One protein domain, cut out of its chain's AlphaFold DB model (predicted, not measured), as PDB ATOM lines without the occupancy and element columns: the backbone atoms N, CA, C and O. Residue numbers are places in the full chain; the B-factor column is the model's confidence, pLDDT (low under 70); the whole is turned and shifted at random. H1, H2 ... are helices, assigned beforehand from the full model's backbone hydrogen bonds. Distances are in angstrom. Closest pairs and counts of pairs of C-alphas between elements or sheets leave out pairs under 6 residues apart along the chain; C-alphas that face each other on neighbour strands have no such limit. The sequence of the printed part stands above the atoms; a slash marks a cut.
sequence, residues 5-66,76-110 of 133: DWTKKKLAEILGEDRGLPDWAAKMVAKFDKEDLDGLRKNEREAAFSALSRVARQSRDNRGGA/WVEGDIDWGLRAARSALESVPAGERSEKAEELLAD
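What this domain is: This is residues 5 to 66 and 76 to 110 of the 133 residues of an uncharacterized protein of Roseivivax roseus (UniProt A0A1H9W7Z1). Two longer helices, H4 and H5, are packed side by side and run opposite ways, and the four short helices H1, H2, H3 and H6 all lie on one side of this pair. H1 meets H4 partway along with its last turns, H2 is by the first residues of H5, and H3 and H6 are together near the other end of the pair, where H4 begins and H5 ends. The printed part has 97 residues with six named helices, H1 to H6 in order along the chain, and no named strand; the class is all helix. It is compact, with a radius of gyration of the C-alphas of 13.2 A, and the C-alphas span 42 by 29 by 21 A.

How they stand to each other: H1, residues 5 to 15, touches H2, residues 23 to 28, about perpendicular at 77 degrees; their closest C-alphas, of Lys 8 and Ala 26, are 5.2 A apart. H1 also touches H4, residues 42 to 64, which meets it with residues 49 to 57 alone; the closest C-alphas are those of Leu 15 and Ser 53, 5.2 A, at a steep tilt of 68 degrees, only just short of about perpendicular. H5, residues 78 to 93, is the hub, touching three other helices. It touches H2 with residues 78 to 82 alone, closest at the C-alphas of Ala 25 and Glu 78, 6.9 A. H4 and H5 touch with 40 pairs of C-alphas within 8 A, at a shallow tilt of 32 degrees, opposite ways; the closest are those of Leu 52 and Gly 84, 3.8 A. H5 touches H6, residues 102 to 109, with residues 89 to 93 alone, closest at the C-alphas of Leu 92 and Ala 104, 6.5 A. H3, residues 34 to 39, touches H6, closest at the C-alphas of Gly 39 and Lys 103, 5.4 A. H1 and H5 are apart, and so are H2 and H3. The helix packing is mostly crossed, but only just, with 2 of 6 touching pairs at a shallow tilt. In all six helices every O i to N i+4 pair is within hydrogen-bond range.

Where its parts are: H1 begins at C-alpha 5, (156.809, 151.678, 123.089), and is 15.2 A long; H2 and H3 have 6 residues each. H4, 32.8 A long, begins at C-alpha 42, (170.137, 137.065, 132.987). H5 is 22.4 A long, and H6, 10.4 A long, ends at C-alpha 109, (157.926, 142.468, 147.661).

The domain as a whole: The C-alphas farthest apart, of Ala 66 and Gly 98, are 42.8 A apart. Residues 67 to 75 are not printed, and C-alphas 66 and 76 are 16.9 A apart across this cut. Of the links printed whole, no link is long. The mean pLDDT of the printed part is 83.7; residues 18 to 20, 31 and 64 to 66 are under 70.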
ATOM      1  N   ASP A   5     156.506 152.180 124.431       79.31
ATOM      2  CA  ASP A   5     156.809 151.678 123.089       79.31
ATOM      3  C   ASP A   5     157.815 150.529 123.156       79.31
ATOM      4  O   ASP A   5     157.617 149.477 122.535       79.31
ATOM      5  N   TRP A   6     158.851 150.679 123.981       80.94
ATOM      6  CA  TRP A   6     159.777 149.594 124.279       80.94
ATOM      7  C   TRP A   6     159.057 148.417 124.950       80.94
ATOM      8  O   TRP A   6     159.231 147.273 124.527       80.94
ATOM      9  N   THR A   7     158.186 148.694 125.926       78.38
ATOM     10  CA  THR A   7     157.444 147.663 126.673       78.38
ATOM     11  C   THR A   7     156.500 146.884 125.756       78.38
ATOM     12  O   THR A   7     156.500 145.652 125.768       78.38
ATOM     13  N   LYS A   8     155.753 147.580 124.886       78.19
ATOM     14  CA  LYS A   8     154.894 146.967 123.856       78.19
ATOM     15  C   LYS A   8     155.695 146.062 122.936       78.19
ATOM     16  O   LYS A   8     155.307 144.917 122.721       78.19
ATOM     17  N   LYS A   9     156.814 146.563 122.403       81.94
ATOM     18  CA  LYS A   9     157.662 145.806 121.478       81.94
ATOM     19  C   LYS A   9     158.245 144.565 122.150       81.94
ATOM     20  O   LYS A   9     158.241 143.493 121.551       81.94
ATOM     21  N   LYS A  10     158.717 144.697 123.391       81.94
ATOM     22  CA  LYS A  10     159.311 143.577 124.115       81.94
ATOM     23  C   LYS A  10     158.271 142.527 124.492       81.94
ATOM     24  O   LYS A  10     158.518 141.340 124.294       81.94
ATOM     25  N   LEU A  11     157.098 142.947 124.965       79.75
ATOM     26  CA  LEU A  11     156.003 142.025 125.254       79.75
ATOM     27  C   LEU A  11     155.512 141.327 123.979       79.75
ATOM     28  O   LEU A  11     155.278 140.123 124.003       79.75
ATOM     29  N   ALA A  12     155.417 142.044 122.857       83.25
ATOM     30  CA  ALA A  12     155.054 141.472 121.563       83.25
ATOM     31  C   ALA A  12     156.053 140.387 121.126       83.25
ATOM     32  O   ALA A  12     155.640 139.294 120.748       83.25
ATOM     33  N   GLU A  13     157.358 140.629 121.277       84.69
ATOM     34  CA  GLU A  13     158.410 139.633 121.023       84.69
ATOM     35  C   GLU A  13     158.255 138.393 121.924       84.69
ATOM     36  O   GLU A  13     158.251 137.262 121.437       84.69
ATOM     37  N   ILE A  14     158.063 138.596 123.232       83.69
ATOM     38  CA  ILE A  14     157.894 137.510 124.211       83.69
ATOM     39  C   ILE A  14     156.647 136.680 123.890       83.69
ATOM     40  O   ILE A  14     156.689 135.446 123.912       83.69
ATOM     41  N   LEU A  15     155.536 137.334 123.559       82.25
ATOM     42  CA  LEU A  15     154.269 136.683 123.233       82.25
ATOM     43  C   LEU A  15     154.227 136.141 121.798       82.25
ATOM     44  O   LEU A  15     153.414 135.261 121.510       82.25
ATOM     45  N   GLY A  16     155.185 136.504 120.940       80.44
ATOM     46  CA  GLY A  16     155.256 136.099 119.530       80.44
ATOM     47  C   GLY A  16     154.149 136.731 118.690       80.44
ATOM     48  O   GLY A  16     153.523 136.037 117.891       80.44
ATOM     49  N   GLU A  17     153.866 138.007 118.946       79.75
ATOM     50  CA  GLU A  17     152.825 138.788 118.292       79.75
ATOM     51  C   GLU A  17     153.443 139.844 117.370       79.75
ATOM     52  O   GLU A  17     153.759 140.954 117.790       79.75
ATOM     53  N   ASP A  18     153.587 139.520 116.087       69.12
ATOM     54  CA  ASP A  18     154.193 140.436 115.110       69.12
ATOM     55  C   ASP A  18     153.290 141.635 114.768       69.12
ATOM     56  O   ASP A  18     153.769 142.655 114.272       69.12
ATOM     57  N   ARG A  19     151.980 141.541 115.047       68.19
ATOM     58  CA  ARG A  19     151.000 142.614 114.782       68.19
ATOM     59  C   ARG A  19     150.998 143.705 115.861       68.19
ATOM     60  O   ARG A  19     150.309 144.711 115.704       68.19
ATOM     61  N   GLY A  20     151.777 143.519 116.928       68.25
ATOM     62  CA  GLY A  20     151.785 144.389 118.098       68.25
ATOM     63  C   GLY A  20     150.677 144.052 119.096       68.25
ATOM     64  O   GLY A  20     149.727 143.329 118.803       68.25
ATOM     65  N   LEU A  21     150.826 144.572 120.312       74.75
ATOM     66  CA  LEU A  21     149.899 144.332 121.414       74.75
ATOM     67  C   LEU A  21     149.075 145.578 121.723       74.75
ATOM     68  O   LEU A  21     149.575 146.696 121.569       74.75
ATOM     69  N   PRO A  22     147.831 145.405 122.197       77.38
ATOM     70  CA  PRO A  22     147.010 146.528 122.607       77.38
ATOM     71  C   PRO A  22     147.612 147.235 123.830       77.38
ATOM     72  O   PRO A  22     148.239 146.616 124.690       77.38
ATOM     73  N   ASP A  23     147.373 148.540 123.937       79.56
ATOM     74  CA  ASP A  23     147.930 149.397 124.992       79.56
ATOM     75  C   ASP A  23     147.629 148.915 126.413       79.56
ATOM     76  O   ASP A  23     148.458 149.091 127.307       79.56
ATOM     77  N   TRP A  24     146.469 148.290 126.628       82.00
ATOM     78  CA  TRP A  24     146.112 147.718 127.927       82.00
ATOM     79  C   TRP A  24     147.061 146.575 128.329       82.00
ATOM     80  O   TRP A  24     147.460 146.509 129.488       82.00
ATOM     81  N   ALA A  25     147.511 145.744 127.382       79.50
ATOM     82  CA  ALA A  25     148.408 144.622 127.668       79.50
ATOM     83  C   ALA A  25     149.801 145.120 128.073       79.50
ATOM     84  O   ALA A  25     150.403 144.606 129.012       79.50
ATOM     85  N   ALA A  26     150.288 146.175 127.414       77.75
ATOM     86  CA  ALA A  26     151.548 146.813 127.781       77.75
ATOM     87  C   ALA A  26     151.494 147.480 129.161       77.75
ATOM     88  O   ALA A  26     152.474 147.424 129.895       77.75
ATOM     89  N   LYS A  27     150.351 148.070 129.537       80.38
ATOM     90  CA  LYS A  27     150.154 148.636 130.881       80.38
ATOM     91  C   LYS A  27     150.210 147.568 131.970       80.38
ATOM     92  O   LYS A  27     150.816 147.813 133.006       80.38
ATOM     93  N   MET A  28     149.637 146.386 131.731       77.81
ATOM     94  CA  MET A  28     149.682 145.281 132.699       77.81
ATOM     95  C   MET A  28     151.107 144.792 132.978       77.81
ATOM     96  O   MET A  28     151.403 144.377 134.093       77.81
ATOM     97  N   VAL A  29     151.998 144.860 131.988       75.88
ATOM     98  CA  VAL A  29     153.399 144.435 132.136       75.88
ATOM     99  C   VAL A  29     154.366 145.603 132.325       75.88
ATOM    100  O   VAL A  29     155.572 145.399 132.275       75.88
ATOM    101  N   ALA A  30     153.870 146.825 132.535       74.19
ATOM    102  CA  ALA A  30     154.708 148.022 132.620       74.19
ATOM    103  C   ALA A  30     155.683 148.011 133.812       74.19
ATOM    104  O   ALA A  30     156.631 148.781 133.802       74.19
ATOM    105  N   LYS A  31     155.480 147.123 134.795       66.69
ATOM    106  CA  LYS A  31     156.433 146.828 135.885       66.69
ATOM    107  C   LYS A  31     157.599 145.914 135.482       66.69
ATOM    108  O   LYS A  31     158.459 145.596 136.285       66.69
ATOM    109  N   PHE A  32     157.586 145.415 134.252       72.38
ATOM    110  CA  PHE A  32     158.727 144.780 133.601       72.38
ATOM    111  C   PHE A  32     159.274 145.737 132.544       72.38
ATOM    112  O   PHE A  32     159.503 145.348 131.392       72.38
ATOM    113  N   ASP A  33     159.419 147.012 132.914       74.19
ATOM    114  CA  ASP A  33     160.047 147.975 132.029       74.19
ATOM    115  C   ASP A  33     161.549 147.698 131.897       74.19
ATOM    116  O   ASP A  33     162.116 146.751 132.450       74.19
ATOM    117  N   LYS A  34     162.206 148.507 131.073       79.62
ATOM    118  CA  LYS A  34     163.608 148.303 130.741       79.62
ATOM    119  C   LYS A  34     164.513 148.347 131.971       79.62
ATOM    120  O   LYS A  34     165.452 147.559 132.034       79.62
ATOM    121  N   GLU A  35     164.239 149.235 132.919       80.50
ATOM    122  CA  GLU A  35     165.065 149.397 134.115       80.50
ATOM    123  C   GLU A  35     164.912 148.183 135.032       80.50
ATOM    124  O   GLU A  35     165.911 147.628 135.499       80.50
ATOM    125  N   ASP A  36     163.683 147.695 135.199       80.00
ATOM    126  CA  ASP A  36     163.422 146.478 135.964       80.00
ATOM    127  C   ASP A  36     164.086 145.250 135.320       80.00
ATOM    128  O   ASP A  36     164.689 144.422 136.005       80.00
ATOM    129  N   LEU A  37     164.078 145.144 133.989       77.81
ATOM    130  CA  LEU A  37     164.750 144.041 133.296       77.81
ATOM    131  C   LEU A  37     166.274 144.099 133.320       77.81
ATOM    132  O   LEU A  37     166.916 143.047 133.229       77.81
ATOM    133  N   ASP A  38     166.850 145.294 133.331       84.94
ATOM    134  CA  ASP A  38     168.297 145.467 133.411       84.94
ATOM    135  C   ASP A  38     168.799 145.203 134.841       84.94
ATOM    136  O   ASP A  38     169.943 144.776 135.014       84.94
ATOM    137  N   GLY A  39     167.934 145.367 135.850       85.44
ATOM    138  CA  GLY A  39     168.209 145.000 137.240       85.44
ATOM    139  C   GLY A  39     168.119 143.497 137.541       85.44
ATOM    140  O   GLY A  39     168.762 143.022 138.479       85.44
ATOM    141  N   LEU A  40     167.358 142.728 136.755       87.81
ATOM    142  CA  LEU A  40     167.279 141.270 136.891       87.81
ATOM    143  C   LEU A  40     168.552 140.578 136.387       87.81
ATOM    144  O   LEU A  40     169.134 140.944 135.359       87.81
ATOM    145  N   ARG A  41     168.946 139.475 137.037       91.69
ATOM    146  CA  ARG A  41     169.995 138.611 136.477       91.69
ATOM    147  C   ARG A  41     169.503 137.976 135.184       91.69
ATOM    148  O   ARG A  41     168.318 137.709 134.993       91.69
ATOM    149  N   LYS A  42     170.447 137.658 134.295       89.94
ATOM    150  CA  LYS A  42     170.137 137.065 132.987       89.94
ATOM    151  C   LYS A  42     169.256 135.812 133.102       89.94
ATOM    152  O   LYS A  42     168.274 135.713 132.376       89.94
ATOM    153  N   ASN A  43     169.585 134.902 134.017       88.81
ATOM    154  CA  ASN A  43     168.834 133.666 134.243       88.81
ATOM    155  C   ASN A  43     167.425 133.922 134.805       88.81
ATOM    156  O   ASN A  43     166.483 133.266 134.377       88.81
ATOM    157  N   GLU A  44     167.266 134.886 135.715       91.06
ATOM    158  CA  GLU A  44     165.962 135.273 136.276       91.06
ATOM    159  C   GLU A  44     165.057 135.857 135.198       91.06
ATOM    160  O   GLU A  44     163.915 135.434 135.037       91.06
ATOM    161  N   ARG A  45     165.600 136.780 134.401       90.12
ATOM    162  CA  ARG A  45     164.892 137.408 133.286       90.12
ATOM    163  C   ARG A  45     164.462 136.386 132.235       90.12
ATOM    164  O   ARG A  45     163.323 136.414 131.778       90.12
ATOM    165  N   GLU A  46     165.357 135.478 131.849       90.06
ATOM    166  CA  GLU A  46     165.044 134.408 130.894       90.06
ATOM    167  C   GLU A  46     163.975 133.453 131.442       90.06
ATOM    168  O   GLU A  46     163.035 133.113 130.718       90.06
ATOM    169  N   ALA A  47     164.065 133.069 132.720       90.31
ATOM    170  CA  ALA A  47     163.079 132.208 133.369       90.31
ATOM    171  C   ALA A  47     161.701 132.881 133.467       90.31
ATOM    172  O   ALA A  47     160.700 132.284 133.062       90.31
ATOM    173  N   ALA A  48     161.651 134.134 133.927       89.44
ATOM    174  CA  ALA A  48     160.423 134.912 134.052       89.44
ATOM    175  C   ALA A  48     159.709 135.071 132.701       89.44
ATOM    176  O   ALA A  48     158.506 134.835 132.600       89.44
ATOM    177  N   PHE A  49     160.445 135.389 131.634       88.94
ATOM    178  CA  PHE A  49     159.868 135.562 130.297       88.94
ATOM    179  C   PHE A  49     159.483 134.268 129.608       88.94
ATOM    180  O   PHE A  49     158.463 134.228 128.913       88.94
ATOM    181  N   SER A  50     160.256 133.205 129.812       89.94
ATOM    182  CA  SER A  50     159.880 131.881 129.331       89.94
ATOM    183  C   SER A  50     158.562 131.434 129.970       89.94
ATOM    184  O   SER A  50     157.650 130.999 129.261       89.94
ATOM    185  N   ALA A  51     158.423 131.622 131.287       91.12
ATOM    186  CA  ALA A  51     157.206 131.306 132.025       91.12
ATOM    187  C   ALA A  51     156.020 132.177 131.582       91.12
ATOM    188  O   ALA A  51     154.960 131.631 131.265       91.12
ATOM    189  N   LEU A  52     156.218 133.497 131.466       89.94
ATOM    190  CA  LEU A  52     155.199 134.437 130.990       89.94
ATOM    191  C   LEU A  52     154.665 134.032 129.622       89.94
ATOM    192  O   LEU A  52     153.464 133.817 129.461       89.94
ATOM    193  N   SER A  53     155.562 133.887 128.645       90.50
ATOM    194  CA  SER A  53     155.205 133.538 127.271       90.50
ATOM    195  C   SER A  53     154.441 132.221 127.206       90.50
ATOM    196  O   SER A  53     153.376 132.135 126.593       90.50
ATOM    197  N   ARG A  54     154.972 131.188 127.868       91.56
ATOM    198  CA  ARG A  54     154.395 129.846 127.850       91.56
ATOM    199  C   ARG A  54     152.986 129.835 128.428       91.56
ATOM    200  O   ARG A  54     152.089 129.290 127.792       91.56
ATOM    201  N   VAL A  55     152.798 130.402 129.616       91.31
ATOM    202  CA  VAL A  55     151.523 130.308 130.334       91.31
ATOM    203  C   VAL A  55     150.477 131.245 129.732       91.31
ATOM    204  O   VAL A  55     149.332 130.830 129.570       91.31
ATOM    205  N   ALA A  56     150.862 132.445 129.285       89.25
ATOM    206  CA  ALA A  56     149.944 133.332 128.571       89.25
ATOM    207  C   ALA A  56     149.437 132.691 127.270       89.25
ATOM    208  O   ALA A  56     148.232 132.669 127.011       89.25
ATOM    209  N   ARG A  57     150.338 132.100 126.470       87.75
ATOM    210  CA  ARG A  57     149.954 131.366 125.253       87.75
ATOM    211  C   ARG A  57     149.084 130.160 125.576       87.75
ATOM    212  O   ARG A  57     148.073 129.972 124.918       87.75
ATOM    213  N   GLN A  58     149.427 129.388 126.606       88.38
ATOM    214  CA  GLN A  58     148.619 128.248 127.033       88.38
ATOM    215  C   GLN A  58     147.203 128.674 127.440       88.38
ATOM    216  O   GLN A  58     146.243 128.034 127.023       88.38
ATOM    217  N   SER A  59     147.059 129.759 128.208       87.88
ATOM    218  CA  SER A  59     145.752 130.327 128.559       87.88
ATOM    219  C   SER A  59     144.962 130.697 127.302       87.88
ATOM    220  O   SER A  59     143.830 130.247 127.128       87.88
ATOM    221  N   ARG A  60     145.583 131.438 126.379       85.94
ATOM    222  CA  ARG A  60     144.953 131.859 125.123       85.94
ATOM    223  C   ARG A  60     144.525 130.671 124.265       85.94
ATOM    224  O   ARG A  60     143.394 130.627 123.791       85.94
ATOM    225  N   ASP A  61     145.417 129.706 124.083       84.44
ATOM    226  CA  ASP A  61     145.193 128.544 123.231       84.44
ATOM    227  C   ASP A  61     144.133 127.608 123.852       84.44
ATOM    228  O   ASP A  61     143.275 127.100 123.135       84.44
ATOM    229  N   ASN A  62     144.081 127.479 125.186       84.50
ATOM    230  CA  ASN A  62     143.011 126.756 125.887       84.50
ATOM    231  C   ASN A  62     141.625 127.376 125.643       84.50
ATOM    232  O   ASN A  62     140.638 126.644 125.557       84.50
ATOM    233  N   ARG A  63     141.533 128.709 125.506       84.31
ATOM    234  CA  ARG A  63     140.277 129.397 125.142       84.31
ATOM    235  C   ARG A  63     139.885 129.164 123.683       84.31
ATOM    236  O   ARG A  63     138.702 129.214 123.366       84.31
ATOM    237  N   GLY A  64     140.862 128.906 122.815       69.81
ATOM    238  CA  GLY A  64     140.648 128.586 121.402       69.81
ATOM    239  C   GLY A  64     140.175 127.157 121.142       69.81
ATOM    240  O   GLY A  64     139.741 126.864 120.033       69.81
ATOM    241  N   GLY A  65     140.233 126.269 122.139       65.44
ATOM    242  CA  GLY A  65     139.940 124.850 121.949       65.44
ATOM    243  C   GLY A  65     140.931 124.171 120.994       65.44
ATOM    244  O   GLY A  65     142.013 124.687 120.714       65.44
ATOM    245  N   ALA A  66     140.578 122.982 120.496       58.12
ATOM    246  CA  ALA A  66     141.349 122.306 119.454       58.12
ATOM    247  C   ALA A  66     141.187 123.060 118.124       58.12
ATOM    248  O   ALA A  66     140.369 122.673 117.293       58.12
ATOM    249  N   TRP A  76     144.239 138.118 122.399       82.56
ATOM    250  CA  TRP A  76     144.694 138.268 123.781       82.56
ATOM    251  C   TRP A  76     143.621 138.932 124.652       82.56
ATOM    252  O   TRP A  76     142.996 139.906 124.230       82.56
ATOM    253  N   VAL A  77     143.446 138.436 125.876       85.94
ATOM    254  CA  VAL A  77     142.640 139.099 126.919       85.94
ATOM    255  C   VAL A  77     143.453 139.286 128.193       85.94
ATOM    256  O   VAL A  77     144.483 138.637 128.372       85.94
ATOM    257  N   GLU A  78     142.969 140.145 129.090       84.94
ATOM    258  CA  GLU A  78     143.622 140.452 130.371       84.94
ATOM    259  C   GLU A  78     143.970 139.191 131.169       84.94
ATOM    260  O   GLU A  78     145.087 139.067 131.662       84.94
ATOM    261  N   GLY A  79     143.065 138.207 131.205       84.31
ATOM    262  CA  GLY A  79     143.294 136.936 131.894       84.31
ATOM    263  C   GLY A  79     144.503 136.145 131.379       84.31
ATOM    264  O   GLY A  79     145.200 135.532 132.182       84.31
ATOM    265  N   ASP A  80     144.811 136.190 130.076       86.88
ATOM    266  CA  ASP A  80     145.991 135.496 129.537       86.88
ATOM    267  C   ASP A  80     147.286 136.158 130.022       86.88
ATOM    268  O   ASP A  80     148.256 135.481 130.364       86.88
ATOM    269  N   ILE A  81     147.295 137.494 130.059       86.00
ATOM    270  CA  ILE A  81     148.449 138.278 130.503       86.00
ATOM    271  C   ILE A  81     148.640 138.131 132.013       86.00
ATOM    272  O   ILE A  81     149.772 137.937 132.450       86.00
ATOM    273  N   ASP A  82     147.559 138.133 132.801       86.31
ATOM    274  CA  ASP A  82     147.628 137.892 134.247       86.31
ATOM    275  C   ASP A  82     148.204 136.504 134.550       86.31
ATOM    276  O   ASP A  82     149.150 136.379 135.324       86.31
ATOM    277  N   TRP A  83     147.723 135.465 133.861       86.69
ATOM    278  CA  TRP A  83     148.280 134.117 133.970       86.69
ATOM    279  C   TRP A  83     149.778 134.065 133.652       86.69
ATOM    280  O   TRP A  83     150.547 133.426 134.377       86.69
ATOM    281  N   GLY A  84     150.211 134.768 132.604       88.62
ATOM    282  CA  GLY A  84     151.628 134.927 132.282       88.62
ATOM    283  C   GLY A  84     152.414 135.645 133.385       88.62
ATOM    284  O   GLY A  84     153.494 135.194 133.758       88.62
ATOM    285  N   LEU A  85     151.880 136.729 133.946       86.75
ATOM    286  CA  LEU A  85     152.523 137.492 135.022       86.75
ATOM    287  C   LEU A  85     152.660 136.676 136.313       86.75
ATOM    288  O   LEU A  85     153.720 136.701 136.940       86.75
ATOM    289  N   ARG A  86     151.648 135.882 136.675       87.19
ATOM    290  CA  ARG A  86     151.732 134.936 137.802       87.19
ATOM    291  C   ARG A  86     152.816 133.889 137.584       87.19
ATOM    292  O   ARG A  86     153.559 133.563 138.506       87.19
ATOM    293  N   ALA A  87     152.941 133.386 136.357       89.56
ATOM    294  CA  ALA A  87     153.990 132.440 135.998       89.56
ATOM    295  C   ALA A  87     155.386 133.082 136.048       89.56
ATOM    296  O   ALA A  87     156.326 132.457 136.537       89.56
ATOM    297  N   ALA A  88     155.517 134.334 135.603       89.31
ATOM    298  CA  ALA A  88     156.752 135.106 135.718       89.31
ATOM    299  C   ALA A  88     157.163 135.285 137.184       89.31
ATOM    300  O   ALA A  88     158.307 135.005 137.542       89.31
ATOM    301  N   ARG A  89     156.211 135.668 138.044       88.19
ATOM    302  CA  ARG A  89     156.413 135.759 139.495       88.19
ATOM    303  C   ARG A  89     156.848 134.418 140.082       88.19
ATOM    304  O   ARG A  89     157.850 134.364 140.784       88.19
ATOM    305  N   SER A  90     156.150 133.334 139.751       89.06
ATOM    306  CA  SER A  90     156.496 131.987 140.221       89.06
ATOM    307  C   SER A  90     157.909 131.568 139.801       89.06
ATOM    308  O   SER A  90     158.636 130.956 140.582       89.06
ATOM    309  N   ALA A  91     158.341 131.940 138.592       90.56
ATOM    310  CA  ALA A  91     159.701 131.690 138.133       90.56
ATOM    311  C   ALA A  91     160.744 132.460 138.963       90.56
ATOM    312  O   ALA A  91     161.779 131.888 139.300       90.56
ATOM    313  N   LEU A  92     160.467 133.710 139.349       89.06
ATOM    314  CA  LEU A  92     161.330 134.465 140.265       89.06
ATOM    315  C   LEU A  92     161.341 133.851 141.676       89.06
ATOM    316  O   LEU A  92     162.406 133.693 142.265       89.06
ATOM    317  N   GLU A  93     160.183 133.432 142.194       89.50
ATOM    318  CA  GLU A  93     160.057 132.770 143.504       89.50
ATOM    319  C   GLU A  93     160.774 131.411 143.560       89.50
ATOM    320  O   GLU A  93     161.179 130.976 144.639       89.50
ATOM    321  N   SER A  94     160.969 130.753 142.411       90.00
ATOM    322  CA  SER A  94     161.714 129.490 142.319       90.00
ATOM    323  C   SER A  94     163.214 129.647 142.595       90.00
ATOM    324  O   SER A  94     163.883 128.662 142.917       90.00
ATOM    325  N   VAL A  95     163.740 130.873 142.513       88.31
ATOM    326  CA  VAL A  95     165.108 131.197 142.924       88.31
ATOM    327  C   VAL A  95     165.125 131.416 144.446       88.31
ATOM    328  O   VAL A  95     164.303 132.178 144.965       88.31
ATOM    329  N   PRO A  96     166.036 130.782 145.206       87.69
ATOM    330  CA  PRO A  96     166.141 130.999 146.651       87.69
ATOM    331  C   PRO A  96     166.371 132.477 147.011       87.69
ATOM    332  O   PRO A  96     167.134 133.157 146.335       87.69
ATOM    333  N   ALA A  97     165.781 132.973 148.107       82.62
ATOM    334  CA  ALA A  97     165.865 134.390 148.512       82.62
ATOM    335  C   ALA A  97     167.304 134.913 148.731       82.62
ATOM    336  O   ALA A  97     167.581 136.090 148.556       82.62
ATOM    337  N   GLY A  98     168.257 134.037 149.072       86.56
ATOM    338  CA  GLY A  98     169.679 134.405 149.177       86.56
ATOM    339  C   GLY A  98     170.425 134.448 147.837       86.56
ATOM    340  O   GLY A  98     171.567 134.901 147.777       86.56
ATOM    341  N   GLU A  99     169.802 133.958 146.768       87.88
ATOM    342  CA  GLU A  99     170.381 133.859 145.428       87.88
ATOM    343  C   GLU A  99     169.698 134.779 144.417       87.88
ATOM    344  O   GLU A  99     170.220 134.932 143.313       87.88
ATOM    345  N   ARG A 100     168.577 135.408 144.779       91.25
ATOM    346  CA  ARG A 100     167.866 136.371 143.937       91.25
ATOM    347  C   ARG A 100     168.658 137.667 143.737       91.25
ATOM    348  O   ARG A 100     169.532 138.025 144.533       91.25
ATOM    349  N   SER A 101     168.397 138.375 142.644       91.00
ATOM    350  CA  SER A 101     168.789 139.781 142.515       91.00
ATOM    351  C   SER A 101     167.986 140.666 143.466       91.00
ATOM    352  O   SER A 101     166.845 140.363 143.800       91.00
ATOM    353  N   GLU A 102     168.569 141.801 143.851       90.50
ATOM    354  CA  GLU A 102     167.866 142.850 144.600       90.50
ATOM    355  C   GLU A 102     166.593 143.289 143.866       90.50
ATOM    356  O   GLU A 102     165.529 143.383 144.464       90.50
ATOM    357  N   LYS A 103     166.665 143.410 142.535       88.50
ATOM    358  CA  LYS A 103     165.503 143.716 141.702       88.50
ATOM    359  C   LYS A 103     164.429 142.624 141.740       88.50
ATOM    360  O   LYS A 103     163.244 142.941 141.772       88.50
ATOM    361  N   ALA A 104     164.805 141.344 141.748       87.81
ATOM    362  CA  ALA A 104     163.835 140.262 141.906       87.81
ATOM    363  C   ALA A 104     163.158 140.316 143.286       87.81
ATOM    364  O   ALA A 104     161.951 140.113 143.364       87.81
ATOM    365  N   GLU A 105     163.893 140.633 144.354       89.19
ATOM    366  CA  GLU A 105     163.304 140.850 145.683       89.19
ATOM    367  C   GLU A 105     162.334 142.041 145.694       89.19
ATOM    368  O   GLU A 105     161.227 141.909 146.210       89.19
ATOM    369  N   GLU A 106     162.698 143.170 145.079       88.31
ATOM    370  CA  GLU A 106     161.822 144.345 144.950       88.31
ATOM    371  C   GLU A 106     160.512 144.008 144.229       88.31
ATOM    372  O   GLU A 106     159.431 144.289 144.746       88.31
ATOM    373  N   LEU A 107     160.600 143.354 143.065       83.94
ATOM    374  CA  LEU A 107     159.434 142.958 142.272       83.94
ATOM    375  C   LEU A 107     158.538 141.956 143.017       83.94
ATOM    376  O   LEU A 107     157.323 141.971 142.845       83.94
ATOM    377  N   LEU A 108     159.115 141.079 143.842       85.88
ATOM    378  CA  LEU A 108     158.357 140.114 144.647       85.88
ATOM    379  C   LEU A 108     157.742 140.732 145.910       85.88
ATOM    380  O   LEU A 108     156.677 140.284 146.347       85.88
ATOM    381  N   ALA A 109     158.409 141.724 146.501       84.12
ATOM    382  CA  ALA A 109     157.926 142.468 147.661       84.12
ATOM    383  C   ALA A 109     156.809 143.458 147.293       84.12
ATOM    384  O   ALA A 109     155.955 143.770 148.128       84.12
ATOM    385  N   ASP A 110     156.794 143.928 146.047       77.38
ATOM    386  CA  ASP A 110     155.720 144.747 145.511       77.38
ATOM    387  C   ASP A 110     154.403 143.950 145.464       77.38
ATOM    388  O   ASP A 110     154.202 143.023 144.673       77.38
TER     389      ASP A 110